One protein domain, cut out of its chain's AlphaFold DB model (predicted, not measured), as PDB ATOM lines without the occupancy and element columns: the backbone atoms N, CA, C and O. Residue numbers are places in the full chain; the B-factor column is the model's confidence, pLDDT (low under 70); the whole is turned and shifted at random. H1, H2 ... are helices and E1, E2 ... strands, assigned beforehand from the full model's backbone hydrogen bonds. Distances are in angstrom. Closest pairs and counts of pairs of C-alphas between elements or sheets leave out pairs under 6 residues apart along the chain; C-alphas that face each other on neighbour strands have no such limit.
ATOM      1  N   ASN A 100      -4.961 -39.927 -56.238       89.25
ATOM      2  CA  ASN A 100      -4.304 -39.395 -55.042       89.25
ATOM      3  C   ASN A 100      -5.315 -39.236 -53.896       89.25
ATOM      4  O   ASN A 100      -6.502 -39.017 -54.135       89.25
ATOM      5  N   CYS A 101      -4.850 -39.317 -52.653       88.56
ATOM      6  CA  CYS A 101      -5.715 -39.205 -51.482       88.56
ATOM      7  C   CYS A 101      -5.775 -37.762 -50.993       88.56
ATOM      8  O   CYS A 101      -4.747 -37.159 -50.667       88.56
ATOM      9  N   SER A 102      -6.987 -37.213 -50.936       87.25
ATOM     10  CA  SER A 102      -7.163 -35.796 -50.651       87.25
ATOM     11  C   SER A 102      -6.951 -35.446 -49.181       87.25
ATOM     12  O   SER A 102      -7.529 -36.065 -48.284       87.25
ATOM     13  N   GLN A 103      -6.180 -34.386 -48.935       85.75
ATOM     14  CA  GLN A 103      -5.962 -33.856 -47.586       85.75
ATOM     15  C   GLN A 103      -7.221 -33.194 -46.990       85.75
ATOM     16  O   GLN A 103      -7.292 -33.016 -45.772       85.75
ATOM     17  N   GLU A 104      -8.239 -32.850 -47.792       79.12
ATOM     18  CA  GLU A 104      -9.453 -32.184 -47.286       79.12
ATOM     19  C   GLU A 104     -10.166 -32.982 -46.186       79.12
ATOM     20  O   GLU A 104     -10.737 -32.398 -45.261       79.12
ATOM     21  N   PHE A 105     -10.097 -34.314 -46.253       67.19
ATOM     22  CA  PHE A 105     -10.690 -35.192 -45.250       67.19
ATOM     23  C   PHE A 105      -9.980 -35.087 -43.890       67.19
ATOM     24  O   PHE A 105     -10.619 -35.159 -42.847       67.19
ATOM     25  N   LEU A 106      -8.675 -34.814 -43.880       70.75
ATOM     26  CA  LEU A 106      -7.839 -34.832 -42.675       70.75
ATOM     27  C   LEU A 106      -8.083 -33.636 -41.766       70.75
ATOM     28  O   LEU A 106      -8.163 -33.787 -40.549       70.75
ATOM     29  N   ARG A 107      -8.283 -32.457 -42.365       67.00
ATOM     30  CA  ARG A 107      -8.606 -31.237 -41.612       67.00
ATOM     31  C   ARG A 107      -9.924 -31.370 -40.852       67.00
ATOM     32  O   ARG A 107     -10.063 -30.783 -39.787       67.00
ATOM     33  N   LYS A 108     -10.876 -32.145 -41.385       66.31
ATOM     34  CA  LYS A 108     -12.167 -32.416 -40.731       66.31
ATOM     35  C   LYS A 108     -12.053 -33.411 -39.575       66.31
ATOM     36  O   LYS A 108     -12.891 -33.383 -38.687       66.31
ATOM     37  N   LEU A 109     -11.026 -34.261 -39.577       66.44
ATOM     38  CA  LEU A 109     -10.794 -35.279 -38.549       66.44
ATOM     39  C   LEU A 109      -9.950 -34.794 -37.360       66.44
ATOM     40  O   LEU A 109      -9.730 -35.559 -36.428       66.44
ATOM     41  N   GLY A 110      -9.468 -33.548 -37.378       67.31
ATOM     42  CA  GLY A 110      -8.648 -32.996 -36.294       67.31
ATOM     43  C   GLY A 110      -7.152 -33.312 -36.392       67.31
ATOM     44  O   GLY A 110      -6.401 -32.973 -35.479       67.31
ATOM     45  N   TYR A 111      -6.688 -33.903 -37.500       77.25
ATOM     46  CA  TYR A 111      -5.255 -34.044 -37.760       77.25
ATOM     47  C   TYR A 111      -4.625 -32.675 -38.041       77.25
ATOM     48  O   TYR A 111      -5.143 -31.883 -38.836       77.25
ATOM     49  N   SER A 112      -3.496 -32.394 -37.392       79.69
ATOM     50  CA  SER A 112      -2.779 -31.121 -37.514       79.69
ATOM     51  C   SER A 112      -1.852 -31.089 -38.728       79.69
ATOM     52  O   SER A 112      -1.591 -30.018 -39.280       79.69
ATOM     53  N   GLU A 113      -1.366 -32.253 -39.161       86.88
ATOM     54  CA  GLU A 113      -0.374 -32.374 -40.223       86.88
ATOM     55  C   GLU A 113      -0.513 -33.701 -40.975       86.88
ATOM     56  O   GLU A 113      -0.853 -34.731 -40.395       86.88
ATOM     57  N   MET A 114      -0.189 -33.667 -42.267       90.12
ATOM     58  CA  MET A 114       0.080 -34.851 -43.071       90.12
ATOM     59  C   MET A 114       1.554 -34.865 -43.467       90.12
ATOM     60  O   MET A 114       2.067 -33.868 -43.979       90.12
ATOM     61  N   ARG A 115       2.220 -36.002 -43.286       92.88
ATOM     62  CA  ARG A 115       3.589 -36.246 -43.734       92.88
ATOM     63  C   ARG A 115       3.618 -37.386 -44.731       92.88
ATOM     64  O   ARG A 115       3.010 -38.424 -44.508       92.88
ATOM     65  N   VAL A 116       4.361 -37.208 -45.814       93.12
ATOM     66  CA  VAL A 116       4.637 -38.256 -46.800       93.12
ATOM     67  C   VAL A 116       6.141 -38.483 -46.791       93.12
ATOM     68  O   VAL A 116       6.905 -37.530 -46.962       93.12
ATOM     69  N   ASN A 117       6.579 -39.722 -46.552       87.44
ATOM     70  CA  ASN A 117       7.999 -40.061 -46.365       87.44
ATOM     71  C   ASN A 117       8.694 -39.172 -45.308       87.44
ATOM     72  O   ASN A 117       9.795 -38.665 -45.526       87.44
ATOM     73  N   GLY A 118       8.012 -38.912 -44.187       85.75
ATOM     74  CA  GLY A 118       8.515 -38.100 -43.073       85.75
ATOM     75  C   GLY A 118       8.545 -36.583 -43.310       85.75
ATOM     76  O   GLY A 118       8.826 -35.833 -42.381       85.75
ATOM     77  N   SER A 119       8.231 -36.104 -44.517       90.00
ATOM     78  CA  SER A 119       8.176 -34.670 -44.826       90.00
ATOM     79  C   SER A 119       6.744 -34.161 -44.830       90.00
ATOM     80  O   SER A 119       5.869 -34.798 -45.419       90.00
ATOM     81  N   ARG A 120       6.515 -32.986 -44.229       91.25
ATOM     82  CA  ARG A 120       5.219 -32.306 -44.284       91.25
ATOM     83  C   ARG A 120       4.758 -32.148 -45.731       91.25
ATOM     84  O   ARG A 120       5.512 -31.682 -46.587       91.25
ATOM     85  N   LYS A 121       3.503 -32.502 -45.987       91.50
ATOM     86  CA  LYS A 121       2.850 -32.364 -47.282       91.50
ATOM     87  C   LYS A 121       1.653 -31.431 -47.143       91.50
ATOM     88  O   LYS A 121       0.703 -31.729 -46.425       91.50
ATOM     89  N   ASP A 122       1.714 -30.314 -47.860       87.06
ATOM     90  CA  ASP A 122       0.561 -29.451 -48.097       87.06
ATOM     91  C   ASP A 122      -0.006 -29.816 -49.487       87.06
ATOM     92  O   ASP A 122       0.677 -29.678 -50.505       87.06
ATOM     93  N   GLY A 123      -1.220 -30.366 -49.523       88.62
ATOM     94  CA  GLY A 123      -1.877 -30.928 -50.710       88.62
ATOM     95  C   GLY A 123      -2.085 -32.440 -50.619       88.62
ATOM     96  O   GLY A 123      -1.860 -33.041 -49.578       88.62
ATOM     97  N   ASP A 124      -2.513 -33.060 -51.717       90.50
ATOM     98  CA  ASP A 124      -2.898 -34.475 -51.729       90.50
ATOM     99  C   ASP A 124      -1.699 -35.426 -51.579       90.50
ATOM    100  O   ASP A 124      -0.581 -35.161 -52.049       90.50
ATOM    101  N   ALA A 125      -1.944 -36.567 -50.933       90.75
ATOM    102  CA  ALA A 125      -0.976 -37.648 -50.842       90.75
ATOM    103  C   ALA A 125      -0.944 -38.428 -52.166       90.75
ATOM    104  O   ALA A 125      -2.002 -38.833 -52.656       90.75
ATOM    105  N   PRO A 126       0.243 -38.670 -52.750       89.31
ATOM    106  CA  PRO A 126       0.357 -39.489 -53.948       89.31
ATOM    107  C   PRO A 126      -0.248 -40.881 -53.745       89.31
ATOM    108  O   PRO A 126      -0.087 -41.480 -52.682       89.31
ATOM    109  N   HIS A 127      -0.888 -41.426 -54.775       87.56
ATOM    110  CA  HIS A 127      -1.285 -42.832 -54.773       87.56
ATOM    111  C   HIS A 127      -0.095 -43.756 -54.447       87.56
ATOM    112  O   HIS A 127       1.019 -43.539 -54.932       87.56
ATOM    113  N   ASN A 128      -0.358 -44.823 -53.688       86.94
ATOM    114  CA  ASN A 128       0.604 -45.838 -53.251       86.94
ATOM    115  C   ASN A 128       1.756 -45.247 -52.423       86.94
ATOM    116  O   ASN A 128       2.897 -45.699 -52.512       86.94
ATOM    117  N   SER A 129       1.461 -44.205 -51.641       89.88
ATOM    118  CA  SER A 129       2.394 -43.632 -50.671       89.88
ATOM    119  C   SER A 129       2.013 -44.004 -49.245       89.88
ATOM    120  O   SER A 129       0.830 -44.131 -48.917       89.88
ATOM    121  N   ASP A 130       3.032 -44.150 -48.403       91.88
ATOM    122  CA  ASP A 130       2.852 -44.233 -46.961       91.88
ATOM    123  C   ASP A 130       2.817 -42.826 -46.374       91.88
ATOM    124  O   ASP A 130       3.609 -41.940 -46.725       91.88
ATOM    125  N   VAL A 131       1.850 -42.627 -45.492       91.81
ATOM    126  CA  VAL A 131       1.454 -41.323 -44.995       91.81
ATOM    127  C   VAL A 131       1.319 -41.387 -43.486       91.81
ATOM    128  O   VAL A 131       0.711 -42.303 -42.938       91.81
ATOM    129  N   GLU A 132       1.885 -40.399 -42.811       90.12
ATOM    130  CA  GLU A 132       1.749 -40.221 -41.372       90.12
ATOM    131  C   GLU A 132       0.864 -39.007 -41.114       90.12
ATOM    132  O   GLU A 132       1.163 -37.899 -41.566       90.12
ATOM    133  N   PHE A 133      -0.229 -39.203 -40.391       86.44
ATOM    134  CA  PHE A 133      -1.037 -38.101 -39.894       86.44
ATOM    135  C   PHE A 133      -0.687 -37.823 -38.447       86.44
ATOM    136  O   PHE A 133      -0.629 -38.740 -37.634       86.44
ATOM    137  N   ILE A 134      -0.464 -36.555 -38.132       83.44
ATOM    138  CA  ILE A 134      -0.090 -36.130 -36.788       83.44
ATOM    139  C   ILE A 134      -1.332 -35.611 -36.072       83.44
ATOM    140  O   ILE A 134      -2.058 -34.778 -36.625       83.44
ATOM    141  N   CYS A 135      -1.554 -36.036 -34.831       75.44
ATOM    142  CA  CYS A 135      -2.265 -35.186 -33.882       75.44
ATOM    143  C   CYS A 135      -1.638 -35.240 -32.495       75.44
ATOM    144  O   CYS A 135      -1.169 -36.273 -32.027       75.44
ATOM    145  N   GLY A 136      -1.624 -34.077 -31.847       73.31
ATOM    146  CA  GLY A 136      -0.871 -33.902 -30.615       73.31
ATOM    147  C   GLY A 136       0.588 -34.318 -30.813       73.31
ATOM    148  O   GLY A 136       1.269 -33.795 -31.698       73.31
ATOM    149  N   GLU A 137       1.031 -35.265 -29.991       71.56
ATOM    150  CA  GLU A 137       2.382 -35.837 -30.010       71.56
ATOM    151  C   GLU A 137       2.459 -37.186 -30.751       71.56
ATOM    152  O   GLU A 137       3.544 -37.753 -30.884       71.56
ATOM    153  N   GLU A 138       1.334 -37.692 -31.268       75.12
ATOM    154  CA  GLU A 138       1.235 -39.011 -31.895       75.12
ATOM    155  C   GLU A 138       1.183 -38.935 -33.427       75.12
ATOM    156  O   GLU A 138       0.743 -37.948 -34.028       75.12
ATOM    157  N   ALA A 139       1.655 -40.006 -34.069       83.00
ATOM    158  CA  ALA A 139       1.685 -40.158 -35.519       83.00
ATOM    159  C   ALA A 139       0.987 -41.457 -35.935       83.00
ATOM    160  O   ALA A 139       1.377 -42.553 -35.526       83.00
ATOM    161  N   HIS A 140      -0.031 -41.336 -36.780       82.69
ATOM    162  CA  HIS A 140      -0.851 -42.447 -37.252       82.69
ATOM    163  C   HIS A 140      -0.502 -42.789 -38.692       82.69
ATOM    164  O   HIS A 140      -0.433 -41.906 -39.547       82.69
ATOM    165  N   LYS A 141      -0.291 -44.076 -38.969       87.12
ATOM    166  CA  LYS A 141       0.200 -44.552 -40.265       87.12
ATOM    167  C   LYS A 141      -0.932 -45.025 -41.158       87.12
ATOM    168  O   LYS A 141      -1.717 -45.900 -40.790       87.12
ATOM    169  N   TYR A 142      -0.949 -44.485 -42.364       88.94
ATOM    170  CA  TYR A 142      -1.897 -44.810 -43.410       88.94
ATOM    171  C   TYR A 142      -1.163 -45.113 -44.709       88.94
ATOM    172  O   TYR A 142      -0.098 -44.570 -44.988       88.94
ATOM    173  N   HIS A 143      -1.774 -45.950 -45.533       90.06
ATOM    174  CA  HIS A 143      -1.378 -46.142 -46.914       90.06
ATOM    175  C   HIS A 143      -2.410 -45.471 -47.819       90.06
ATOM    176  O   HIS A 143      -3.599 -45.783 -47.742       90.06
ATOM    177  N   CYS A 144      -1.982 -44.538 -48.665       90.00
ATOM    178  CA  CYS A 144      -2.861 -43.961 -49.671       90.00
ATOM    179  C   CYS A 144      -3.043 -44.953 -50.820       90.00
ATOM    180  O   CYS A 144      -2.118 -45.186 -51.595       90.00
ATOM    181  N   TYR A 145      -4.247 -45.491 -50.972       89.06
ATOM    182  CA  TYR A 145      -4.610 -46.365 -52.072       89.06
ATOM    183  C   TYR A 145      -5.877 -45.861 -52.746       89.06
ATOM    184  O   TYR A 145      -6.969 -45.900 -52.186       89.06
ATOM    185  N   ASP A 146      -5.704 -45.398 -53.976       87.69
ATOM    186  CA  ASP A 146      -6.784 -45.037 -54.893       87.69
ATOM    187  C   ASP A 146      -7.818 -44.073 -54.285       87.69
ATOM    188  O   ASP A 146      -8.994 -44.385 -54.111       87.69
ATOM    189  N   GLY A 147      -7.339 -42.897 -53.878       86.75
ATOM    190  CA  GLY A 147      -8.155 -41.866 -53.237       86.75
ATOM    191  C   GLY A 147      -8.511 -42.144 -51.776       86.75
ATOM    192  O   GLY A 147      -9.041 -41.259 -51.108       86.75
ATOM    193  N   THR A 148      -8.188 -43.332 -51.257       86.19
ATOM    194  CA  THR A 148      -8.569 -43.773 -49.914       86.19
ATOM    195  C   THR A 148      -7.350 -43.970 -49.019       86.19
ATOM    196  O   THR A 148      -6.387 -44.631 -49.393       86.19
ATOM    197  N   PHE A 149      -7.399 -43.442 -47.796       86.38
ATOM    198  CA  PHE A 149      -6.393 -43.735 -46.775       86.38
ATOM    199  C   PHE A 149      -6.750 -45.019 -46.024       86.38
ATOM    200  O   PHE A 149      -7.762 -45.085 -45.326       86.38
ATOM    201  N   LEU A 150      -5.906 -46.038 -46.148       86.00
ATOM    202  CA  LEU A 150      -6.045 -47.322 -45.469       86.00
ATOM    203  C   LEU A 150      -5.204 -47.316 -44.192       86.00
ATOM    204  O   LEU A 150      -3.995 -47.114 -44.261       86.00
ATOM    205  N   SER A 151      -5.829 -47.526 -43.030       85.00
ATOM    206  CA  SER A 151      -5.103 -47.602 -41.754       85.00
ATOM    207  C   SER A 151      -4.149 -48.796 -41.751       85.00
ATOM    208  O   SER A 151      -4.562 -49.910 -42.072       85.00
ATOM    209  N   GLN A 152      -2.890 -48.583 -41.364       82.12
ATOM    210  CA  GLN A 152      -1.910 -49.667 -41.207       82.12
ATOM    211  C   GLN A 152      -1.960 -50.322 -39.815       82.12
ATOM    212  O   GLN A 152      -1.326 -51.354 -39.600       82.12
ATOM    213  N   SER A 153      -2.717 -49.753 -38.874       68.88
ATOM    214  CA  SER A 153      -2.936 -50.299 -37.532       68.88
ATOM    215  C   SER A 153      -4.424 -50.512 -37.244       68.88
ATOM    216  O   SER A 153      -5.298 -49.869 -37.836       68.88
ATOM    217  N   ALA A 154      -4.716 -51.422 -36.308       60.50
ATOM    218  CA  ALA A 154      -6.045 -51.624 -35.738       60.50
ATOM    219  C   ALA A 154      -6.406 -50.457 -34.792       60.50
ATOM    220  O   ALA A 154      -6.446 -50.623 -33.586       60.50
ATOM    221  N   PHE A 155      -6.605 -49.278 -35.386       53.47
ATOM    222  CA  PHE A 155      -7.324 -48.095 -34.898       53.47
ATOM    223  C   PHE A 155      -7.025 -47.562 -33.479       53.47
ATOM    224  O   PHE A 155      -7.582 -48.039 -32.499       53.47
ATOM    225  N   GLU A 156      -6.338 -46.418 -33.427       52.94
ATOM    226  CA  GLU A 156      -6.739 -45.279 -32.587       52.94
ATOM    227  C   GLU A 156      -6.768 -44.053 -33.517       52.94
ATOM    228  O   GLU A 156      -5.728 -43.654 -34.030       52.94
ATOM    229  N   PRO A 157      -7.938 -43.518 -33.901       54.69
ATOM    230  CA  PRO A 157      -8.012 -42.313 -34.709       54.69
ATOM    231  C   PRO A 157      -7.673 -41.127 -33.815       54.69
ATOM    232  O   PRO A 157      -8.048 -41.085 -32.642       54.69
TER     233      PRO A 157
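AT A GLANCE: This is residues 100 to 157 of the 203 residues of the protein "Sushi domain-containing protein" of Heligmosomoides polygyrus (UniProt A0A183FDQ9). A long, twisted hairpin of E2 and E3 runs through the middle, with the short strands E1 and E4 added at its two edges, making one strongly twisted, curled sheet that a one-turn helix, H1, only grazes. Residues 117 to 128 make a long loop from E1 to E2. The printed part has 58 residues, with one named helix and four named strands in the order H1, E1, E2, E3, E4; the sheet, E1 - E2 - E3 - E4, is antiparallel throughout. The class is mostly strand, though under half of the residues are in named elements. The whole is compact and rounded, with a radius of gyration of the C-alphas of 10.0 A and spans of 26 by 25 by 21 A.

IN THESE COORDINATES: H1, residues 104 to 108, begins at C-alpha 104 (-9.453, -32.184, -47.286). E1 is residues 113 to 116. E2, residues 129 to 135, is 19.4 A long, and E3, residues 138 to 145, is 22.3 A long. E4, residues 148 to 151, ends at C-alpha 151 (-5.103, -47.602, -41.754).

HOW THE PARTS SIT: The strands form a meander, each the antiparallel neighbour of the one before. H1 only grazes the sheet, with residues 105 to 107; its O i to N i+4 count within hydrogen-bond range is 0 of 1, its O i to N i+3 count 1 of 2. In the hairpin E1 and E2, N 115 and O 132 are 2.8 A apart. In the hairpin E2 and E3, N 133 and O 140 are 2.8 A apart. In the hairpin E3 and E4, N 143 and O 150 are 2.8 A apart. The edge strands E1 and E4 are apart.

THE WHOLE: The C-alphas farthest apart, of Glu 137 and Asp 146, are 28.1 A apart. The printed part has no cut. The link E1 to E2 is long. Residues 105, 107 to 110 and 153 to 157 have pLDDT under 70.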